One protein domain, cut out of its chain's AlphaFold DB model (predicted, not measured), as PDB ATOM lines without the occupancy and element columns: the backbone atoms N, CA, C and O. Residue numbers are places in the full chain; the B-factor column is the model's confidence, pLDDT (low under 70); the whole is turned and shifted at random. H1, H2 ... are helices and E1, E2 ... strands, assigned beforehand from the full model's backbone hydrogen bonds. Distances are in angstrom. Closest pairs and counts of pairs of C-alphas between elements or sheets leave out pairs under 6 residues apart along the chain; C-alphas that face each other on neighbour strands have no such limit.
ATOM      1  N   PHE A   2       1.745 -36.627 -26.498       91.75
ATOM      2  CA  PHE A   2       3.104 -37.050 -26.134       91.75
ATOM      3  C   PHE A   2       3.510 -38.446 -26.639       91.75
ATOM      4  O   PHE A   2       4.492 -38.555 -27.363       91.75
ATOM      5  N   ASP A   3       2.720 -39.492 -26.369       91.50
ATOM      6  CA  ASP A   3       3.046 -40.866 -26.794       91.50
ATOM      7  C   ASP A   3       3.196 -41.048 -28.307       91.50
ATOM      8  O   ASP A   3       3.957 -41.903 -28.756       91.50
ATOM      9  N   TRP A   4       2.469 -40.261 -29.102       92.12
ATOM     10  CA  TRP A   4       2.565 -40.315 -30.559       92.12
ATOM     11  C   TRP A   4       3.930 -39.803 -31.013       92.12
ATOM     12  O   TRP A   4       4.583 -40.440 -31.834       92.12
ATOM     13  N   TYR A   5       4.391 -38.701 -30.419       94.75
ATOM     14  CA  TYR A   5       5.728 -38.173 -30.665       94.75
ATOM     15  C   TYR A   5       6.818 -39.084 -30.090       94.75
ATOM     16  O   TYR A   5       7.811 -39.330 -30.765       94.75
ATOM     17  N   ALA A   6       6.618 -39.661 -28.902       94.12
ATOM     18  CA  ALA A   6       7.580 -40.583 -28.293       94.12
ATOM     19  C   ALA A   6       7.811 -41.850 -29.134       94.12
ATOM     20  O   ALA A   6       8.913 -42.398 -29.150       94.12
ATOM     21  N   LYS A   7       6.776 -42.304 -29.850       95.12
ATOM     22  CA  LYS A   7       6.838 -43.452 -30.766       95.12
ATOM     23  C   LYS A   7       7.284 -43.080 -32.182       95.12
ATOM     24  O   LYS A   7       7.520 -43.980 -32.987       95.12
ATOM     25  N   ALA A   8       7.392 -41.795 -32.507       95.06
ATOM     26  CA  ALA A   8       7.838 -41.366 -33.822       95.06
ATOM     27  C   ALA A   8       9.329 -41.678 -34.010       95.06
ATOM     28  O   ALA A   8      10.155 -41.410 -33.136       95.06
ATOM     29  N   THR A   9       9.692 -42.191 -35.186       95.56
ATOM     30  CA  THR A   9      11.102 -42.370 -35.563       95.56
ATOM     31  C   THR A   9      11.827 -41.027 -35.635       95.56
ATOM     32  O   THR A   9      12.991 -40.929 -35.255       95.56
ATOM     33  N   LYS A  10      11.134 -39.990 -36.119       95.12
ATOM     34  CA  LYS A  10      11.674 -38.647 -36.302       95.12
ATOM     35  C   LYS A  10      10.551 -37.609 -36.311       95.12
ATOM     36  O   LYS A  10       9.466 -37.878 -36.823       95.12
ATOM     37  N   CYS A  11      10.829 -36.431 -35.766       97.25
ATOM     38  CA  CYS A  11       9.992 -35.242 -35.871       97.25
ATOM     39  C   CYS A  11      10.688 -34.209 -36.769       97.25
ATOM     40  O   CYS A  11      11.851 -33.884 -36.546       97.25
ATOM     41  N   TYR A  12       9.986 -33.710 -37.783       97.56
ATOM     42  CA  TYR A  12      10.489 -32.664 -38.672       97.56
ATOM     43  C   TYR A  12       9.831 -31.335 -38.307       97.56
ATOM     44  O   TYR A  12       8.604 -31.247 -38.252       97.56
ATOM     45  N   VAL A  13      10.640 -30.303 -38.082       98.00
ATOM     46  CA  VAL A  13      10.180 -28.974 -37.682       98.00
ATOM     47  C   VAL A  13      10.544 -27.969 -38.764       98.00
ATOM     48  O   VAL A  13      11.716 -27.718 -39.019       98.00
ATOM     49  N   TYR A  14       9.528 -27.364 -39.373       97.75
ATOM     50  CA  TYR A  14       9.692 -26.281 -40.339       97.75
ATOM     51  C   TYR A  14       9.538 -24.915 -39.655       97.75
ATOM     52  O   TYR A  14       8.489 -24.603 -39.080       97.75
ATOM     53  N   LEU A  15      10.580 -24.092 -39.730       97.50
ATOM     54  CA  LEU A  15      10.697 -22.795 -39.070       97.50
ATOM     55  C   LEU A  15      10.509 -21.662 -40.079       97.50
ATOM     56  O   LEU A  15      11.456 -21.102 -40.617       97.50
ATOM     57  N   SER A  16       9.248 -21.287 -40.287       95.88
ATOM     58  CA  SER A  16       8.828 -20.210 -41.201       95.88
ATOM     59  C   SER A  16       9.434 -18.821 -40.934       95.88
ATOM     60  O   SER A  16       9.256 -17.919 -41.738       95.88
ATOM     61  N   ASP A  17      10.035 -18.617 -39.764       95.19
ATOM     62  CA  ASP A  17      10.546 -17.344 -39.250       95.19
ATOM     63  C   ASP A  17      12.064 -17.369 -38.997       95.19
ATOM     64  O   ASP A  17      12.605 -16.459 -38.373       95.19
ATOM     65  N   VAL A  18      12.751 -18.396 -39.503       94.44
ATOM     66  CA  VAL A  18      14.212 -18.514 -39.492       94.44
ATOM     67  C   VAL A  18      14.697 -18.575 -40.932       94.44
ATOM     68  O   VAL A  18      14.129 -19.302 -41.746       94.44
ATOM     69  N   ASN A  19      15.744 -17.821 -41.255       91.88
ATOM     70  CA  ASN A  19      16.342 -17.805 -42.581       91.88
ATOM     71  C   ASN A  19      17.868 -17.902 -42.485       91.88
ATOM     72  O   ASN A  19      18.533 -16.946 -42.088       91.88
ATOM     73  N   SER A  20      18.418 -19.044 -42.899       85.81
ATOM     74  CA  SER A  20      19.868 -19.260 -42.914       85.81
ATOM     75  C   SER A  20      20.580 -18.598 -44.100       85.81
ATOM     76  O   SER A  20      21.778 -18.332 -44.024       85.81
ATOM     77  N   SER A  21      19.858 -18.273 -45.178       77.31
ATOM     78  CA  SER A  21      20.423 -17.789 -46.441       77.31
ATOM     79  C   SER A  21      20.676 -16.276 -46.494       77.31
ATOM     80  O   SER A  21      21.271 -15.797 -47.455       77.31
ATOM     81  N   LEU A  22      20.213 -15.498 -45.509       66.94
ATOM     82  CA  LEU A  22      20.346 -14.027 -45.506       66.94
ATOM     83  C   LEU A  22      21.746 -13.517 -45.139       66.94
ATOM     84  O   LEU A  22      21.981 -12.310 -45.184       66.94
ATOM     85  N   PHE A  23      22.678 -14.398 -44.780       60.12
ATOM     86  CA  PHE A  23      23.948 -13.997 -44.186       60.12
ATOM     87  C   PHE A  23      25.125 -14.499 -45.034       60.12
ATOM     88  O   PHE A  23      25.410 -15.690 -45.109       60.12
ATOM     89  N   GLY A  24      25.775 -13.562 -45.731       53.62
ATOM     90  CA  GLY A  24      26.661 -13.802 -46.878       53.62
ATOM     91  C   GLY A  24      28.105 -14.246 -46.604       53.62
ATOM     92  O   GLY A  24      28.911 -14.207 -47.529       53.62
ATOM     93  N   THR A  25      28.471 -14.674 -45.391       56.56
ATOM     94  CA  THR A  25      29.804 -15.245 -45.089       56.56
ATOM     95  C   THR A  25      29.699 -16.357 -44.036       56.56
ATOM     96  O   THR A  25      28.949 -16.235 -43.072       56.56
ATOM     97  N   ALA A  26      30.485 -17.435 -44.174       58.41
ATOM     98  CA  ALA A  26      30.387 -18.664 -43.362       58.41
ATOM     99  C   ALA A  26      30.551 -18.492 -41.828       58.41
ATOM    100  O   ALA A  26      30.222 -19.398 -41.063       58.41
ATOM    101  N   LYS A  27      31.094 -17.358 -41.362       54.91
ATOM    102  CA  LYS A  27      31.319 -17.070 -39.932       54.91
ATOM    103  C   LYS A  27      30.262 -16.135 -39.341       54.91
ATOM    104  O   LYS A  27      29.796 -16.397 -38.236       54.91
ATOM    105  N   ASP A  28      29.842 -15.115 -40.090       51.69
ATOM    106  CA  ASP A  28      28.774 -14.199 -39.666       51.69
ATOM    107  C   ASP A  28      27.388 -14.839 -39.839       51.69
ATOM    108  O   ASP A  28      26.444 -14.497 -39.125       51.69
ATOM    109  N   CYS A  29      27.266 -15.829 -40.737       55.03
ATOM    110  CA  CYS A  29      26.020 -16.548 -40.964       55.03
ATOM    111  C   CYS A  29      25.590 -17.402 -39.778       55.03
ATOM    112  O   CYS A  29      24.414 -17.368 -39.426       55.03
ATOM    113  N   ASN A  30      26.521 -18.107 -39.127       57.59
ATOM    114  CA  ASN A  30      26.182 -19.002 -38.024       57.59
ATOM    115  C   ASN A  30      25.587 -18.236 -36.841       57.59
ATOM    116  O   ASN A  30      24.531 -18.612 -36.349       57.59
ATOM    117  N   VAL A  31      26.176 -17.100 -36.462       63.56
ATOM    118  CA  VAL A  31      25.694 -16.309 -35.317       63.56
ATOM    119  C   VAL A  31      24.304 -15.710 -35.578       63.56
ATOM    120  O   VAL A  31      23.474 -15.622 -34.669       63.56
ATOM    121  N   ALA A  32      24.025 -15.305 -36.818       76.31
ATOM    122  CA  ALA A  32      22.823 -14.547 -37.138       76.31
ATOM    123  C   ALA A  32      21.557 -15.415 -37.241       76.31
ATOM    124  O   ALA A  32      20.529 -15.058 -36.658       76.31
ATOM    125  N   TRP A  33      21.615 -16.577 -37.907       88.56
ATOM    126  CA  TRP A  33      20.450 -17.470 -37.960       88.56
ATOM    127  C   TRP A  33      20.220 -18.176 -36.618       88.56
ATOM    128  O   TRP A  33      19.067 -18.384 -36.248       88.56
ATOM    129  N   GLN A  34      21.272 -18.472 -35.842       91.75
ATOM    130  CA  GLN A  34      21.132 -19.032 -34.490       91.75
ATOM    131  C   GLN A  34      20.348 -18.086 -33.570       91.75
ATOM    132  O   GLN A  34      19.481 -18.522 -32.819       91.75
ATOM    133  N   SER A  35      20.574 -16.772 -33.685       91.94
ATOM    134  CA  SER A  35      19.759 -15.775 -32.980       91.94
ATOM    135  C   SER A  35      18.279 -15.843 -33.385       91.94
ATOM    136  O   SER A  35      17.398 -15.824 -32.521       91.94
ATOM    137  N   GLN A  36      17.976 -15.992 -34.681       93.88
ATOM    138  CA  GLN A  36      16.596 -16.197 -35.145       93.88
ATOM    139  C   GLN A  36      16.011 -17.516 -34.631       93.88
ATOM    140  O   GLN A  36      14.864 -17.544 -34.198       93.88
ATOM    141  N   PHE A  37      16.801 -18.591 -34.631       95.88
ATOM    142  CA  PHE A  37      16.402 -19.896 -34.118       95.88
ATOM    143  C   PHE A  37      16.029 -19.825 -32.636       95.88
ATOM    144  O   PHE A  37      14.920 -20.227 -32.282       95.88
ATOM    145  N   ARG A  38      16.878 -19.231 -31.783       95.56
ATOM    146  CA  ARG A  38      16.598 -19.063 -30.343       95.56
ATOM    147  C   ARG A  38      15.325 -18.256 -30.079       95.56
ATOM    148  O   ARG A  38      14.617 -18.518 -29.113       95.56
ATOM    149  N   ASN A  39      15.000 -17.317 -30.966       94.81
ATOM    150  CA  ASN A  39      13.810 -16.473 -30.866       94.81
ATOM    151  C   ASN A  39      12.617 -16.968 -31.703       94.81
ATOM    152  O   ASN A  39      11.601 -16.271 -31.787       94.81
ATOM    153  N   CYS A  40      12.708 -18.149 -32.326       95.75
ATOM    154  CA  CYS A  40      11.673 -18.599 -33.245       95.75
ATOM    155  C   CYS A  40      10.350 -18.888 -32.520       95.75
ATOM    156  O   CYS A  40      10.278 -19.292 -31.350       95.75
ATOM    157  N   ARG A  41       9.248 -18.729 -33.251       96.12
ATOM    158  CA  ARG A  41       7.896 -18.978 -32.742       96.12
ATOM    159  C   ARG A  41       7.708 -20.419 -32.296       96.12
ATOM    160  O   ARG A  41       6.925 -20.662 -31.384       96.12
ATOM    161  N   TRP A  42       8.382 -21.384 -32.922       97.31
ATOM    162  CA  TRP A  42       8.211 -22.789 -32.560       97.31
ATOM    163  C   TRP A  42       8.720 -23.074 -31.139       97.31
ATOM    164  O   TRP A  42       7.982 -23.680 -30.366       97.31
ATOM    165  N   LEU A  43       9.885 -22.551 -30.727       96.50
ATOM    166  CA  LEU A  43      10.421 -22.758 -29.367       96.50
ATOM    167  C   LEU A  43       9.581 -22.091 -28.267       96.50
ATOM    168  O   LEU A  43       9.597 -22.543 -27.123       96.50
ATOM    169  N   SER A  44       8.799 -21.067 -28.615       94.94
ATOM    170  CA  SER A  44       7.936 -20.347 -27.675       94.94
ATOM    171  C   SER A  44       6.476 -20.804 -27.684       94.94
ATOM    172  O   SER A  44       5.687 -20.286 -26.905       94.94
ATOM    173  N   ARG A  45       6.051 -21.766 -28.511       96.12
ATOM    174  CA  ARG A  45       4.664 -22.275 -28.481       96.12
ATOM    175  C   ARG A  45       4.472 -23.305 -27.367       96.12
ATOM    176  O   ARG A  45       5.358 -24.102 -27.102       96.12
ATOM    177  N   GLY A  46       3.304 -23.333 -26.721       94.94
ATOM    178  CA  GLY A  46       3.030 -24.306 -25.648       94.94
ATOM    179  C   GLY A  46       3.187 -25.768 -26.095       94.94
ATOM    180  O   GLY A  46       4.025 -26.497 -25.576       94.94
ATOM    181  N   TRP A  47       2.412 -26.190 -27.099       94.88
ATOM    182  CA  TRP A  47       2.348 -27.592 -27.551       94.88
ATOM    183  C   TRP A  47       3.654 -28.166 -28.111       94.88
ATOM    184  O   TRP A  47       3.892 -29.367 -27.983       94.88
ATOM    185  N   THR A  48       4.531 -27.318 -28.650       95.94
ATOM    186  CA  THR A  48       5.814 -27.757 -29.217       95.94
ATOM    187  C   THR A  48       6.766 -28.293 -28.151       95.94
ATOM    188  O   THR A  48       7.748 -28.953 -28.466       95.94
ATOM    189  N   LEU A  49       6.466 -28.075 -26.867       94.88
ATOM    190  CA  LEU A  49       7.210 -28.678 -25.771       94.88
ATOM    191  C   LEU A  49       7.132 -30.217 -25.809       94.88
ATOM    192  O   LEU A  49       8.142 -30.884 -25.596       94.88
ATOM    193  N   GLN A  50       5.965 -30.785 -26.142       95.38
ATOM    194  CA  GLN A  50       5.827 -32.238 -26.316       95.38
ATOM    195  C   GLN A  50       6.529 -32.711 -27.593       95.38
ATOM    196  O   GLN A  50       7.182 -33.749 -27.575       95.38
ATOM    197  N   GLU A  51       6.437 -31.932 -28.672       96.12
ATOM    198  CA  GLU A  51       7.132 -32.199 -29.941       96.12
ATOM    199  C   GLU A  51       8.660 -32.198 -29.784       96.12
ATOM    200  O   GLU A  51       9.350 -32.924 -30.486       96.12
ATOM    201  N   LEU A  52       9.195 -31.408 -28.851       96.88
ATOM    202  CA  LEU A  52      10.627 -31.322 -28.568       96.88
ATOM    203  C   LEU A  52      11.127 -32.475 -27.681       96.88
ATOM    204  O   LEU A  52      12.160 -33.092 -27.962       96.88
ATOM    205  N   LEU A  53      10.414 -32.733 -26.582       96.75
ATOM    206  CA  LEU A  53      10.875 -33.622 -25.512       96.75
ATOM    207  C   LEU A  53      10.540 -35.094 -25.742       96.75
ATOM    208  O   LEU A  53      11.306 -35.958 -25.327       96.75
ATOM    209  N   ALA A  54       9.404 -35.392 -26.369       96.38
ATOM    210  CA  ALA A  54       8.954 -36.769 -26.533       96.38
ATOM    211  C   ALA A  54       9.768 -37.576 -27.567       96.38
ATOM    212  O   ALA A  54      10.186 -38.688 -27.236       96.38
ATOM    213  N   PRO A  55      10.004 -37.092 -28.805       96.50
ATOM    214  CA  PRO A  55      10.695 -37.882 -29.816       96.50
ATOM    215  C   PRO A  55      12.201 -37.934 -29.552       96.50
ATOM    216  O   PRO A  55      12.810 -36.994 -29.033       96.50
ATOM    217  N   ARG A  56      12.843 -39.022 -29.988       94.69
ATOM    218  CA  ARG A  56      14.306 -39.157 -29.899       94.69
ATOM    219  C   ARG A  56      15.026 -38.192 -30.839       94.69
ATOM    220  O   ARG A  56      15.986 -37.555 -30.426       94.69
ATOM    221  N   VAL A  57      14.527 -38.056 -32.067       96.69
ATOM    222  CA  VAL A  57      15.135 -37.229 -33.117       96.69
ATOM    223  C   VAL A  57      14.174 -36.118 -33.525       96.69
ATOM    224  O   VAL A  57      13.026 -36.395 -33.882       96.69
ATOM    225  N   VAL A  58      14.659 -34.876 -33.498       98.31
ATOM    226  CA  VAL A  58      13.972 -33.694 -34.037       98.31
ATOM    227  C   VAL A  58      14.933 -32.997 -34.987       98.31
ATOM    228  O   VAL A  58      16.037 -32.668 -34.565       98.31
ATOM    229  N   GLU A  59      14.529 -32.787 -36.235       98.38
ATOM    230  CA  GLU A  59      15.309 -32.056 -37.239       98.38
ATOM    231  C   GLU A  59      14.639 -30.723 -37.560       98.38
ATOM    232  O   GLU A  59      13.423 -30.658 -37.756       98.38
ATOM    233  N   PHE A  60      15.441 -29.664 -37.619       98.44
ATOM    234  CA  PHE A  60      14.980 -28.297 -37.812       98.44
ATOM    235  C   PHE A  60      15.342 -27.806 -39.206       98.44
ATOM    236  O   PHE A  60      16.501 -27.844 -39.612       98.44
ATOM    237  N   TYR A  61      14.340 -27.306 -39.914       97.38
ATOM    238  CA  TYR A  61      14.456 -26.765 -41.257       97.38
ATOM    239  C   TYR A  61      14.052 -25.303 -41.240       97.38
ATOM    240  O   TYR A  61      13.074 -24.938 -40.588       97.38
ATOM    241  N   ASP A  62      14.790 -24.466 -41.953       95.81
ATOM    242  CA  ASP A  62      14.468 -23.049 -42.076       95.81
ATOM    243  C   ASP A  62      13.315 -22.795 -43.064       95.81
ATOM    244  O   ASP A  62      12.758 -23.724 -43.658       95.81
ATOM    245  N   GLN A  63      12.957 -21.526 -43.276       95.62
ATOM    246  CA  GLN A  63      11.863 -21.146 -44.176       95.62
ATOM    247  C   GLN A  63      12.107 -21.482 -45.661       95.62
ATOM    248  O   GLN A  63      11.204 -21.341 -46.482       95.62
ATOM    249  N   THR A  64      13.327 -21.874 -46.030       93.81
ATOM    250  CA  THR A  64      13.683 -22.317 -47.387       93.81
ATOM    251  C   THR A  64      13.676 -23.840 -47.515       93.81
ATOM    252  O   THR A  64      13.851 -24.364 -48.613       93.81
ATOM    253  N   GLY A  65      13.445 -24.563 -46.411       94.38
ATOM    254  CA  GLY A  65      13.565 -26.018 -46.354       94.38
ATOM    255  C   GLY A  65      15.011 -26.496 -46.206       94.38
ATOM    256  O   GLY A  65      15.285 -27.671 -46.444       94.38
ATOM    257  N   THR A  66      15.936 -25.619 -45.809       94.44
ATOM    258  CA  THR A  66      17.332 -25.984 -45.550       94.44
ATOM    259  C   THR A  66      17.459 -26.567 -44.147       94.44
ATOM    260  O   THR A  66      16.970 -25.974 -43.185       94.44
ATOM    261  N   LEU A  67      18.119 -27.723 -44.019       95.38
ATOM    262  CA  LEU A  67      18.401 -28.342 -42.723       95.38
ATOM    263  C   LEU A  67      19.375 -27.463 -41.926       95.38
ATOM    264  O   LEU A  67      20.505 -27.237 -42.354       95.38
ATOM    265  N   LEU A  68      18.937 -27.010 -40.755       95.25
ATOM    266  CA  LEU A  68      19.742 -26.240 -39.806       95.25
ATOM    267  C   LEU A  68      20.544 -27.147 -38.868       95.25
ATOM    268  O   LEU A  68      21.646 -26.805 -38.453       95.25
ATOM    269  N   GLY A  69      19.965 -28.294 -38.513       96.00
ATOM    270  CA  GLY A  69      20.527 -29.240 -37.560       96.00
ATOM    271  C   GLY A  69      19.446 -30.071 -36.880       96.00
ATOM    272  O   GLY A  69      18.269 -30.020 -37.246       96.00
ATOM    273  N   ASP A  70      19.850 -30.824 -35.867       97.44
ATOM    274  CA  ASP A  70      18.967 -31.628 -35.035       97.44
ATOM    275  C   ASP A  70      18.969 -31.166 -33.568       97.44
ATOM    276  O   ASP A  70      19.707 -30.264 -33.163       97.44
ATOM    277  N   LYS A  71      18.102 -31.778 -32.756       97.12
ATOM    278  CA  LYS A  71      17.973 -31.499 -31.317       97.12
ATOM    279  C   LYS A  71      19.302 -31.561 -30.559       97.12
ATOM    280  O   LYS A  71      19.476 -30.803 -29.613       97.12
ATOM    281  N   MET A  72      20.201 -32.461 -30.950       97.12
ATOM    282  CA  MET A  72      21.492 -32.649 -30.295       97.12
ATOM    283  C   MET A  72      22.504 -31.619 -30.792       97.12
ATOM    284  O   MET A  72      23.209 -31.013 -29.990       97.12
ATOM    285  N   SER A  73      22.563 -31.369 -32.104       96.75
ATOM    286  CA  SER A  73      23.485 -30.380 -32.669       96.75
ATOM    287  C   SER A  73      23.140 -28.947 -32.256       96.75
ATOM    288  O   SER A  73      24.028 -28.103 -32.206       96.75
ATOM    289  N   LEU A  74      21.862 -28.673 -31.966       97.06
ATOM    290  CA  LEU A  74      21.349 -27.365 -31.534       97.06
ATOM    291  C   LEU A  74      21.016 -27.316 -30.034       97.06
ATOM    292  O   LEU A  74      20.306 -26.416 -29.589       97.06
ATOM    293  N   GLU A  75      21.514 -28.270 -29.244       97.69
ATOM    294  CA  GLU A  75      21.185 -28.415 -27.820       97.69
ATOM    295  C   GLU A  75      21.395 -27.116 -27.034       97.69
ATOM    296  O   GLU A  75      20.485 -26.665 -26.342       97.69
ATOM    297  N   ASN A  76      22.559 -26.478 -27.190       97.00
ATOM    298  CA  ASN A  76      22.887 -25.241 -26.478       97.00
ATOM    299  C   ASN A  76      21.895 -24.114 -26.798       97.00
ATOM    300  O   ASN A  76      21.409 -23.448 -25.883       97.00
ATOM    301  N   ASP A  77      21.546 -23.940 -28.075       96.62
ATOM    302  CA  ASP A  77      20.581 -22.929 -28.509       96.62
ATOM    303  C   ASP A  77      19.180 -23.202 -27.943       96.62
ATOM    304  O   ASP A  77      18.482 -22.284 -27.504       96.62
ATOM    305  N   ILE A  78      18.767 -24.473 -27.912       97.56
ATOM    306  CA  ILE A  78      17.477 -24.893 -27.353       97.56
ATOM    307  C   ILE A  78      17.457 -24.679 -25.835       97.56
ATOM    308  O   ILE A  78      16.468 -24.162 -25.307       97.56
ATOM    309  N   CYS A  79      18.526 -25.048 -25.125       97.12
ATOM    310  CA  CYS A  79      18.667 -24.832 -23.686       97.12
ATOM    311  C   CYS A  79      18.579 -23.343 -23.337       97.12
ATOM    312  O   CYS A  79      17.803 -22.977 -22.455       97.12
ATOM    313  N   GLU A  80      19.307 -22.485 -24.056       95.56
ATOM    314  CA  GLU A  80      19.287 -21.033 -23.853       95.56
ATOM    315  C   GLU A  80      17.884 -20.451 -24.079       95.56
ATOM    316  O   GLU A  80      17.380 -19.688 -23.256       95.56
ATOM    317  N   ALA A  81      17.213 -20.858 -25.159       95.50
ATOM    318  CA  ALA A  81      15.895 -20.339 -25.513       95.50
ATOM    319  C   ALA A  81      14.770 -20.813 -24.575       95.50
ATOM    320  O   ALA A  81      13.802 -20.088 -24.335       95.50
ATOM    321  N   THR A  82      14.853 -22.047 -24.072       95.50
ATOM    322  CA  THR A  82      13.727 -22.703 -23.381       95.50
ATOM    323  C   THR A  82      13.924 -22.875 -21.879       95.50
ATOM    324  O   THR A  82      12.937 -23.047 -21.163       95.50
ATOM    325  N   GLY A  83      15.167 -22.846 -21.392       95.50
ATOM    326  CA  GLY A  83      15.517 -23.206 -20.016       95.50
ATOM    327  C   GLY A  83      15.418 -24.706 -19.714       95.50
ATOM    328  O   GLY A  83      15.521 -25.101 -18.555       95.50
ATOM    329  N   ILE A  84      15.198 -25.551 -20.727       97.00
ATOM    330  CA  ILE A  84      15.164 -27.007 -20.567       97.00
ATOM    331  C   ILE A  84      16.602 -27.517 -20.389       97.00
ATOM    332  O   ILE A  84      17.462 -27.164 -21.199       97.00
ATOM    333  N   PRO A  85      16.889 -28.371 -19.391       97.19
ATOM    334  CA  PRO A  85      18.222 -28.934 -19.211       97.19
ATOM    335  C   PRO A  85      18.662 -29.789 -20.405       97.19
ATOM    336  O   PRO A  85      17.883 -30.605 -20.898       97.19
ATOM    337  N   ALA A  86      19.940 -29.696 -20.784       97.69
ATOM    338  CA  ALA A  86      20.553 -30.526 -21.828       97.69
ATOM    339  C   ALA A  86      20.227 -32.018 -21.648       97.69
ATOM    340  O   ALA A  86      19.732 -32.673 -22.557       97.69
ATOM    341  N   ALA A  87      20.366 -32.536 -20.424       97.75
ATOM    342  CA  ALA A  87      20.065 -33.933 -20.122       97.75
ATOM    343  C   ALA A  87      18.625 -34.358 -20.494       97.75
ATOM    344  O   ALA A  87      18.422 -35.504 -20.891       97.75
ATOM    345  N   ALA A  88      17.635 -33.459 -20.416       97.38
ATOM    346  CA  ALA A  88      16.264 -33.762 -20.824       97.38
ATOM    347  C   ALA A  88      16.160 -33.866 -22.354       97.38
ATOM    348  O   ALA A  88      15.503 -34.771 -22.870       97.38
ATOM    349  N   LEU A  89      16.861 -32.994 -23.089       97.19
ATOM    350  CA  LEU A  89      16.945 -33.038 -24.555       97.19
ATOM    351  C   LEU A  89      17.641 -34.315 -25.049       97.19
ATOM    352  O   LEU A  89      17.185 -34.918 -26.024       97.19
ATOM    353  N   GLN A  90      18.656 -34.770 -24.308       95.75
ATOM    354  CA  GLN A  90      19.405 -36.016 -24.524       95.75
ATOM    355  C   GLN A  90      18.603 -37.284 -24.184       95.75
ATOM    356  O   GLN A  90      19.091 -38.399 -24.368       95.75
ATOM    357  N   GLY A  91      17.367 -37.141 -23.696       94.12
ATOM    358  CA  GLY A  91      16.468 -38.262 -23.431       94.12
ATOM    359  C   GLY A  91      16.573 -38.849 -22.027       94.12
ATOM    360  O   GLY A  91      16.109 -39.970 -21.810       94.12
ATOM    361  N   ARG A  92      17.142 -38.119 -21.052       96.50
ATOM    362  CA  ARG A  92      16.988 -38.491 -19.640       96.50
ATOM    363  C   ARG A  92      15.487 -38.608 -19.321       96.50
ATOM    364  O   ARG A  92      14.732 -37.707 -19.692       96.50
ATOM    365  N   PRO A  93      15.041 -39.687 -18.645       95.44
ATOM    366  CA  PRO A  93      13.629 -39.878 -18.341       95.44
ATOM    367  C   PRO A  93      13.031 -38.657 -17.646       95.44
ATOM    368  O   PRO A  93      13.575 -38.185 -16.651       95.44
ATOM    369  N   LEU A  94      11.881 -38.172 -18.125       95.31
ATOM    370  CA  LEU A  94      11.229 -37.005 -17.525       95.31
ATOM    371  C   LEU A  94      10.911 -37.228 -16.039       95.31
ATOM    372  O   LEU A  94      10.946 -36.286 -15.255       95.31
ATOM    373  N   THR A  95      10.689 -38.483 -15.638       94.25
ATOM    374  CA  THR A  95      10.479 -38.907 -14.248       94.25
ATOM    375  C   THR A  95      11.623 -38.560 -13.295       94.25
ATOM    376  O   THR A  95      11.374 -38.466 -12.099       94.25
ATOM    377  N   SER A  96      12.843 -38.312 -13.789       95.88
ATOM    378  CA  SER A  96      13.969 -37.884 -12.944       95.88
ATOM    379  C   SER A  96      13.909 -36.415 -12.518       95.88
ATOM    380  O   SER A  96      14.720 -35.994 -11.701       95.88
ATOM    381  N   TYR A  97      13.011 -35.626 -13.109       96.88
ATOM    382  CA  TYR A  97      12.824 -34.209 -12.799       96.88
ATOM    383  C   TYR A  97      11.609 -34.024 -11.896       96.88
ATOM    384  O   TYR A  97      10.607 -34.736 -12.063       96.88
ATOM    385  N   SER A  98      11.657 -33.053 -10.980       96.25
ATOM    386  CA  SER A  98      10.502 -32.756 -10.128       96.25
ATOM    387  C   SER A  98       9.322 -32.246 -10.957       96.25
ATOM    388  O   SER A  98       9.475 -31.789 -12.097       96.25
ATOM    389  N   ILE A  99       8.120 -32.322 -10.391       95.38
ATOM    390  CA  ILE A  99       6.933 -31.778 -11.049       95.38
ATOM    391  C   ILE A  99       7.067 -30.266 -11.221       95.38
ATOM    392  O   ILE A  99       6.760 -29.749 -12.291       95.38
ATOM    393  N   GLU A 100       7.600 -29.559 -10.229       95.62
ATOM    394  CA  GLU A 100       7.834 -28.115 -10.283       95.62
ATOM    395  C   GLU A 100       8.769 -27.750 -11.435       95.62
ATOM    396  O   GLU A 100       8.503 -26.789 -12.160       95.62
ATOM    397  N   GLU A 101       9.829 -28.536 -11.645       96.81
ATOM    398  CA  GLU A 101      10.767 -28.320 -12.740       96.81
ATOM    399  C   GLU A 101      10.090 -28.539 -14.096       96.81
ATOM    400  O   GLU A 101      10.160 -27.671 -14.966       96.81
ATOM    401  N   ARG A 102       9.333 -29.628 -14.259       97.00
ATOM    402  CA  ARG A 102       8.587 -29.892 -15.498       97.00
ATOM    403  C   ARG A 102       7.544 -28.817 -15.798       97.00
ATOM    404  O   ARG A 102       7.434 -28.368 -16.937       97.00
ATOM    405  N   LEU A 103       6.805 -28.364 -14.783       95.88
ATOM    406  CA  LEU A 103       5.846 -27.263 -14.910       95.88
ATOM    407  C   LEU A 103       6.549 -25.948 -15.290       95.88
ATOM    408  O   LEU A 103       5.983 -25.129 -16.020       95.88
ATOM    409  N   SER A 104       7.787 -25.741 -14.830       96.06
ATOM    410  CA  SER A 104       8.562 -24.530 -15.116       96.06
ATOM    411  C   SER A 104       8.922 -24.366 -16.598       96.06
ATOM    412  O   SER A 104       9.044 -23.231 -17.060       96.06
ATOM    413  N   TRP A 105       8.993 -25.457 -17.374       95.62
ATOM    414  CA  TRP A 105       9.323 -25.431 -18.809       95.62
ATOM    415  C   TRP A 105       8.266 -24.737 -19.684       95.62
ATOM    416  O   TRP A 105       8.500 -24.473 -20.867       95.62
ATOM    417  N   GLN A 106       7.112 -24.388 -19.106       93.62
ATOM    418  CA  GLN A 106       6.085 -23.572 -19.754       93.62
ATOM    419  C   GLN A 106       6.288 -22.061 -19.559       93.62
ATOM    420  O   GLN A 106       5.668 -21.277 -20.274       93.62
ATOM    421  N   ARG A 107       7.143 -21.619 -18.623       89.19
ATOM    422  CA  ARG A 107       7.224 -20.212 -18.171       89.19
ATOM    423  C   ARG A 107       7.415 -19.201 -19.307       89.19
ATOM    424  O   ARG A 107       6.808 -18.137 -19.266       89.19
ATOM    425  N   ASN A 108       8.210 -19.539 -20.321       87.00
ATOM    426  CA  ASN A 108       8.516 -18.648 -21.448       87.00
ATOM    427  C   ASN A 108       7.684 -18.954 -22.706       87.00
ATOM    428  O   ASN A 108       7.976 -18.447 -23.791       87.00
ATOM    429  N   ARG A 109       6.644 -19.790 -22.584       94.44
ATOM    430  CA  ARG A 109       5.816 -20.232 -23.707       94.44
ATOM    431  C   ARG A 109       4.500 -19.464 -23.788       94.44
ATOM    432  O   ARG A 109       3.902 -19.069 -22.794       94.44
ATOM    433  N   ARG A 110       4.035 -19.274 -25.019       95.38
ATOM    434  CA  ARG A 110       2.798 -18.604 -25.406       95.38
ATOM    435  C   ARG A 110       1.796 -19.625 -25.925       95.38
ATOM    436  O   ARG A 110       2.123 -20.518 -26.717       95.38
ATOM    437  N   THR A 111       0.546 -19.449 -25.526       96.06
ATOM    438  CA  THR A 111      -0.575 -20.272 -25.970       96.06
ATOM    439  C   THR A 111      -1.670 -19.400 -26.566       96.06
ATOM    440  O   THR A 111      -1.924 -18.288 -26.112       96.06
ATOM    441  N   LYS A 112      -2.312 -19.891 -27.633       94.06
ATOM    442  CA  LYS A 112      -3.456 -19.198 -28.248       94.06
ATOM    443  C   LYS A 112      -4.720 -19.399 -27.416       94.06
ATOM    444  O   LYS A 112      -5.535 -18.487 -27.310       94.06
ATOM    445  N   LYS A 113      -4.898 -20.605 -26.874       96.31
ATOM    446  CA  LYS A 113      -5.937 -20.909 -25.895       96.31
ATOM    447  C   LYS A 113      -5.310 -20.893 -24.500       96.31
ATOM    448  O   LYS A 113      -4.277 -21.534 -24.314       96.31
ATOM    449  N   PRO A 114      -5.878 -20.158 -23.533       96.00
ATOM    450  CA  PRO A 114      -5.298 -20.057 -22.195       96.00
ATOM    451  C   PRO A 114      -5.156 -21.430 -21.511       96.00
ATOM    452  O   PRO A 114      -4.181 -21.676 -20.809       96.00
ATOM    453  N   GLU A 115      -6.071 -22.361 -21.775       97.00
ATOM    454  CA  GLU A 115      -6.077 -23.724 -21.228       97.00
ATOM    455  C   GLU A 115      -4.915 -24.589 -21.735       97.00
ATOM    456  O   GLU A 115      -4.438 -25.469 -21.017       97.00
ATOM    457  N   ASP A 116      -4.404 -24.312 -22.943       96.56
ATOM    458  CA  ASP A 116      -3.252 -25.034 -23.494       96.56
ATOM    459  C   ASP A 116      -2.001 -24.852 -22.625       96.56
ATOM    460  O   ASP A 116      -1.072 -25.642 -22.750       96.56
ATOM    461  N   ALA A 117      -1.968 -23.852 -21.730       95.44
ATOM    462  CA  ALA A 117      -0.881 -23.702 -20.769       95.44
ATOM    463  C   ALA A 117      -0.761 -24.907 -19.825       95.44
ATOM    464  O   ALA A 117       0.344 -25.238 -19.405       95.44
ATOM    465  N   ALA A 118      -1.882 -25.572 -19.531       96.38
ATOM    466  CA  ALA A 118      -1.913 -26.810 -18.765       96.38
ATOM    467  C   ALA A 118      -1.803 -28.034 -19.680       96.38
ATOM    468  O   ALA A 118      -1.020 -28.948 -19.428       96.38
ATOM    469  N   TYR A 119      -2.560 -28.068 -20.778       95.88
ATOM    470  CA  TYR A 119      -2.626 -29.275 -21.605       95.88
ATOM    471  C   TYR A 119      -1.313 -29.596 -22.314       95.88
ATOM    472  O   TYR A 119      -0.990 -30.779 -22.460       95.88
ATOM    473  N   SER A 120      -0.511 -28.588 -22.678       95.56
ATOM    474  CA  SER A 120       0.817 -28.831 -23.244       95.56
ATOM    475  C   SER A 120       1.775 -29.509 -22.259       95.56
ATOM    476  O   SER A 120       2.718 -30.155 -22.707       95.56
ATOM    477  N   LEU A 121       1.506 -29.444 -20.950       96.19
ATOM    478  CA  LEU A 121       2.299 -30.082 -19.896       96.19
ATOM    479  C   LEU A 121       1.833 -31.496 -19.530       96.19
ATOM    480  O   LEU A 121       2.630 -32.255 -18.994       96.19
ATOM    481  N   SER A 122       0.590 -31.877 -19.847       95.12
ATOM    482  CA  SER A 122      -0.013 -33.160 -19.426       95.12
ATOM    483  C   SER A 122       0.912 -34.374 -19.612       95.12
ATOM    484  O   SER A 122       1.322 -34.998 -18.635       95.12
ATOM    485  N   GLY A 123       1.343 -34.649 -20.846       94.38
ATOM    486  CA  GLY A 123       2.219 -35.791 -21.131       94.38
ATOM    487  C   GLY A 123       3.630 -35.674 -20.544       94.38
ATOM    488  O   GLY A 123       4.256 -36.683 -20.248       94.38
ATOM    489  N   ILE A 124       4.117 -34.456 -20.302       95.69
ATOM    490  CA  ILE A 124       5.428 -34.198 -19.678       95.69
ATOM    491  C   ILE A 124       5.368 -34.518 -18.180       95.69
ATOM    492  O   ILE A 124       6.306 -35.068 -17.595       95.69
ATOM    493  N   CYS A 125       4.230 -34.219 -17.562       95.88
ATOM    494  CA  CYS A 125       3.913 -34.584 -16.190       95.88
ATOM    495  C   CYS A 125       3.458 -36.047 -16.045       95.88
ATOM    496  O   CYS A 125       3.236 -36.486 -14.925       95.88
ATOM    497  N   GLY A 126       3.370 -36.812 -17.140       93.38
ATOM    498  CA  GLY A 126       2.989 -38.226 -17.110       93.38
ATOM    499  C   GLY A 126       1.494 -38.472 -16.904       93.38
ATOM    500  O   GLY A 126       1.116 -39.573 -16.520       93.38
ATOM    501  N   VAL A 127       0.646 -37.473 -17.165       94.31
ATOM    502  CA  VAL A 127      -0.812 -37.582 -17.037       94.31
ATOM    503  C   VAL A 127      -1.495 -37.454 -18.394       94.31
ATOM    504  O   VAL A 127      -0.981 -36.830 -19.326       94.31
ATOM    505  N   SER A 128      -2.690 -38.027 -18.512       90.81
ATOM    506  CA  SER A 128      -3.523 -37.904 -19.706       90.81
ATOM    507  C   SER A 128      -4.774 -37.108 -19.375       90.81
ATOM    508  O   SER A 128      -5.529 -37.466 -18.481       90.81
ATOM    509  N   MET A 129      -5.007 -36.030 -20.118       91.69
ATOM    510  CA  MET A 129      -6.149 -35.149 -19.904       91.69
ATOM    511  C   MET A 129      -6.851 -34.859 -21.220       91.69
ATOM    512  O   MET A 129      -6.203 -34.539 -22.218       91.69
ATOM    513  N   ILE A 130      -8.183 -34.896 -21.207       91.50
ATOM    514  CA  ILE A 130      -8.996 -34.415 -22.327       91.50
ATOM    515  C   ILE A 130      -9.098 -32.881 -22.238       91.50
ATOM    516  O   ILE A 130      -9.557 -32.372 -21.202       91.50
ATOM    517  N   PRO A 131      -8.696 -32.141 -23.293       93.25
ATOM    518  CA  PRO A 131      -8.863 -30.694 -23.351       93.25
ATOM    519  C   PRO A 131     -10.336 -30.277 -23.302       93.25
ATOM    520  O   PRO A 131     -11.168 -30.796 -24.042       93.25
ATOM    521  N   VAL A 132     -10.646 -29.296 -22.460       96.00
ATOM    522  CA  VAL A 132     -11.953 -28.644 -22.332       96.00
ATOM    523  C   VAL A 132     -11.755 -27.163 -22.639       96.00
ATOM    524  O   VAL A 132     -11.439 -26.350 -21.774       96.00
ATOM    525  N   TYR A 133     -11.897 -26.806 -23.912       95.69
ATOM    526  CA  TYR A 133     -11.698 -25.427 -24.350       95.69
ATOM    527  C   TYR A 133     -12.817 -24.506 -23.856       95.69
ATOM    528  O   TYR A 133     -13.995 -24.835 -23.972       95.69
ATOM    529  N   GLY A 134     -12.437 -23.334 -23.336       95.81
ATOM    530  CA  GLY A 134     -13.349 -22.386 -22.695       95.81
ATOM    531  C   GLY A 134     -13.363 -22.486 -21.168       95.81
ATOM    532  O   GLY A 134     -14.010 -21.668 -20.519       95.81
ATOM    533  N   GLU A 135     -12.650 -23.449 -20.569       97.00
ATOM    534  CA  GLU A 135     -12.596 -23.590 -19.112       97.00
ATOM    535  C   GLU A 135     -11.686 -22.560 -18.416       97.00
ATOM    536  O   GLU A 135     -11.822 -22.342 -17.208       97.00
ATOM    537  N   GLY A 136     -10.798 -21.908 -19.175       97.00
ATOM    538  CA  GLY A 136      -9.803 -20.951 -18.703       97.00
ATOM    539  C   GLY A 136      -8.535 -21.596 -18.128       97.00
ATOM    540  O   GLY A 136      -8.544 -22.709 -17.601       97.00
ATOM    541  N   GLN A 137      -7.421 -20.858 -18.181       96.06
ATOM    542  CA  GLN A 137      -6.100 -21.334 -17.737       96.06
ATOM    543  C   GLN A 137      -6.096 -21.833 -16.288       96.06
ATOM    544  O   GLN A 137      -5.560 -22.901 -16.010       96.06
ATOM    545  N   ASN A 138      -6.702 -21.086 -15.361       97.00
ATOM    546  CA  ASN A 138      -6.661 -21.424 -13.935       97.00
ATOM    547  C   ASN A 138      -7.339 -22.765 -13.642       97.00
ATOM    548  O   ASN A 138      -6.800 -23.575 -12.889       97.00
ATOM    549  N   ARG A 139      -8.495 -23.022 -14.265       97.56
ATOM    550  CA  ARG A 139      -9.226 -24.283 -14.095       97.56
ATOM    551  C   ARG A 139      -8.485 -25.443 -14.758       97.56
ATOM    552  O   ARG A 139      -8.344 -26.490 -14.133       97.56
ATOM    553  N   ALA A 140      -7.939 -25.233 -15.957       97.62
ATOM    554  CA  ALA A 140      -7.123 -26.233 -16.640       97.62
ATOM    555  C   ALA A 140      -5.872 -26.616 -15.825       97.62
ATOM    556  O   ALA A 140      -5.580 -27.798 -15.658       97.62
ATOM    557  N   MET A 141      -5.173 -25.633 -15.242       96.81
ATOM    558  CA  MET A 141      -4.013 -25.867 -14.368       96.81
ATOM    559  C   MET A 141      -4.396 -26.566 -13.058       96.81
ATOM    560  O   MET A 141      -3.646 -27.410 -12.577       96.81
ATOM    561  N   ALA A 142      -5.555 -26.237 -12.479       96.88
ATOM    562  CA  ALA A 142      -6.062 -26.921 -11.289       96.88
ATOM    563  C   ALA A 142      -6.367 -28.397 -11.578       96.88
ATOM    564  O   ALA A 142      -5.977 -29.262 -10.798       96.88
ATOM    565  N   ARG A 143      -6.995 -28.692 -12.724       97.38
ATOM    566  CA  ARG A 143      -7.205 -30.075 -13.174       97.38
ATOM    567  C   ARG A 143      -5.880 -30.794 -13.399       97.38
ATOM    568  O   ARG A 143      -5.739 -31.907 -12.922       97.38
ATOM    569  N   LEU A 144      -4.909 -30.159 -14.058       96.88
ATOM    570  CA  LEU A 144      -3.590 -30.760 -14.281       96.88
ATOM    571  C   LEU A 144      -2.930 -31.170 -12.967       96.88
ATOM    572  O   LEU A 144      -2.450 -32.289 -12.854       96.88
ATOM    573  N   ARG A 145      -2.931 -30.279 -11.972       96.31
ATOM    574  CA  ARG A 145      -2.377 -30.573 -10.644       96.31
ATOM    575  C   ARG A 145      -3.104 -31.722  -9.963       96.31
ATOM    576  O   ARG A 145      -2.445 -32.613  -9.460       96.31
ATOM    577  N   LYS A 146      -4.436 -31.740 -10.029       95.88
ATOM    578  CA  LYS A 146      -5.225 -32.841  -9.475       95.88
ATOM    579  C   LYS A 146      -4.853 -34.187 -10.108       95.88
ATOM    580  O   LYS A 146      -4.596 -35.135  -9.387       95.88
ATOM    581  N   GLU A 147      -4.785 -34.257 -11.435       95.69
ATOM    582  CA  GLU A 147      -4.420 -35.496 -12.140       95.69
ATOM    583  C   GLU A 147      -2.996 -35.950 -11.794       95.69
ATOM    584  O   GLU A 147      -2.726 -37.143 -11.706       95.69
ATOM    585  N   ILE A 148      -2.079 -34.999 -11.589       95.06
ATOM    586  CA  ILE A 148      -0.729 -35.287 -11.101       95.06
ATOM    587  C   ILE A 148      -0.822 -35.903  -9.701       95.06
ATOM    588  O   ILE A 148      -0.346 -37.017  -9.506       95.06
ATOM    589  N   ASP A 149      -1.468 -35.222  -8.756       92.62
ATOM    590  CA  ASP A 149      -1.597 -35.678  -7.369       92.62
ATOM    591  C   ASP A 149      -2.240 -37.072  -7.283       92.62
ATOM    592  O   ASP A 149      -1.742 -37.930  -6.558       92.62
ATOM    593  N   ASP A 150      -3.282 -37.332  -8.077       90.19
ATOM    594  CA  ASP A 150      -3.978 -38.623  -8.128       90.19
ATOM    595  C   ASP A 150      -3.042 -39.762  -8.595       90.19
ATOM    596  O   ASP A 150      -3.085 -40.868  -8.051       90.19
ATOM    597  N   VAL A 151      -2.142 -39.502  -9.555       86.12
ATOM    598  CA  VAL A 151      -1.128 -40.481 -10.001       86.12
ATOM    599  C   VAL A 151      -0.063 -40.726  -8.929       86.12
ATOM    600  O   VAL A 151       0.378 -41.864  -8.771       86.12
ATOM    601  N   PHE A 152       0.344 -39.697  -8.181       73.00
ATOM    602  CA  PHE A 152       1.361 -39.822  -7.127       73.00
ATOM    603  C   PHE A 152       0.819 -40.386  -5.806       73.00
ATOM    604  O   PHE A 152       1.590 -40.969  -5.053       73.00
ATOM    605  N   GLN A 153      -0.480 -40.251  -5.516       65.56
ATOM    606  CA  GLN A 153      -1.121 -40.895  -4.357       65.56
ATOM    607  C   GLN A 153      -1.489 -42.367  -4.605       65.56
ATOM    608  O   GLN A 153      -1.777 -43.094  -3.658       65.56
ATOM    609  N   GLY A 154      -1.494 -42.807  -5.867       54.56
ATOM    610  CA  GLY A 154      -1.743 -44.196  -6.262       54.56
ATOM    611  C   GLY A 154      -0.493 -45.083  -6.363       54.56
ATOM    612  O   GLY A 154      -0.627 -46.233  -6.786       54.56
ATOM    613  N   GLN A 155       0.694 -44.564  -6.025       47.22
ATOM    614  CA  GLN A 155       1.975 -45.290  -5.967       47.22
ATOM    615  C   GLN A 155       2.422 -45.506  -4.522       47.22
ATOM    616  O   GLN A 155       2.991 -46.589  -4.262       47.22
TER     617      GLN A 155
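This is residues 2 to 155 of the 155 residues of an uncharacterized protein of Hortaea werneckii (UniProt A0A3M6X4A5). A small three-stranded sheet, E1, E2 and E3, stands on one side of an elongated body of short helices and loops, with H2 and the loop before it at one end of the long axis and the longest helix, H9, at the other. Short helices H3, H4, H5 and H6 fill the stretch between, and a long unnamed link, residues 120 to 136, leads from H8 to H9. The printed part has 154 residues with nine named helices and three named strands, in the order H1 E1 H2 H3 H4 E2 E3 H5 H6 H7 H8 H9. The sheet is mixed, in the order E1 E2 E3, and the class is mostly helix, with 65 residues in helices and 12 in strands. It is compact by its radius of gyration of the C-alphas, 16.6 A, yet elongated in outline, 57 by 32 by 24 A.

Begin at the sheet, where the inner strand E2, residues 58 to 61, runs parallel to the edge strand E1, residues 11 to 14, at 20 degrees; look for N 13 and O 59 at 2.8 A and N 59 and O 11 at 2.9 A, within hydrogen-bond range. On to the other edge strand, E3, residues 67 to 70, E2 is antiparallel at 162 degrees, and the two form a hairpin; N 68 and O 60 are 2.8 A apart. Between E1 and E2 come H2, residues 28 to 38, H3, residues 41 to 44, and H4, residues 48 to 53, a strand-helix-strand unit, two parallel neighbour strands with helices between them. H4 only grazes the sheet with residues 48 to 52, and H2 only grazes it with residues 30 to 37. The hub is H5, residues 75 to 82, which touches three helices. It touches H2 at a steep tilt of 46 degrees, the same way, closest at the C-alphas of Arg 38 and Ala 81, 5.0 A. It touches H3, closest at the C-alphas of Leu 43 and Thr 82, 6.8 A, and H6, residues 86 to 89, closest at those of Cys 79 and Ala 86, 6.3 A. H4 and H6 only just touch, with 3 pairs of C-alphas within 8 A, closest at Leu 53 and Leu 89, 6.2 A. H1, residues 2 to 6, touches H4, closest at the C-alphas of Phe 2 and Gln 50, 5.5 A. At the far end H9, residues 137 to 153, touches H8, residues 116 to 119, with its residues 137 to 144 alone, closest at the C-alphas of Met 141 and Ala 118, 5.0 A. H7, residues 99 to 104, touches no helix and is only just apart from H9, closest 8.4 A. Every O i to N i+4 pair is within hydrogen-bond range in H1, H2, H4, H5, H7 and H9; H3, H6 and H8 are too short for one.

Find C-alpha 11 at (9.992, -35.242, -35.871), where E1 begins; E1 and E2 each span 10.0 A and E3 8.4 A. H2 starts at C-alpha 28, (28.774, -14.199, -39.666), and spans 16.1 A. H9 spans 24.2 A and ends at C-alpha 153, (-1.121, -40.895, -4.357). H5 spans 10.4 A.

The C-alphas farthest apart, Gly 24 and Gly 154, are 58.1 A apart. The printed part has no cut. The links from E1 to H2, H7 to H8 and H8 to H9 are long. Mean pLDDT of the printed part is 91.8, and it is under 70 at residues 22 to 31 and 153 to 155.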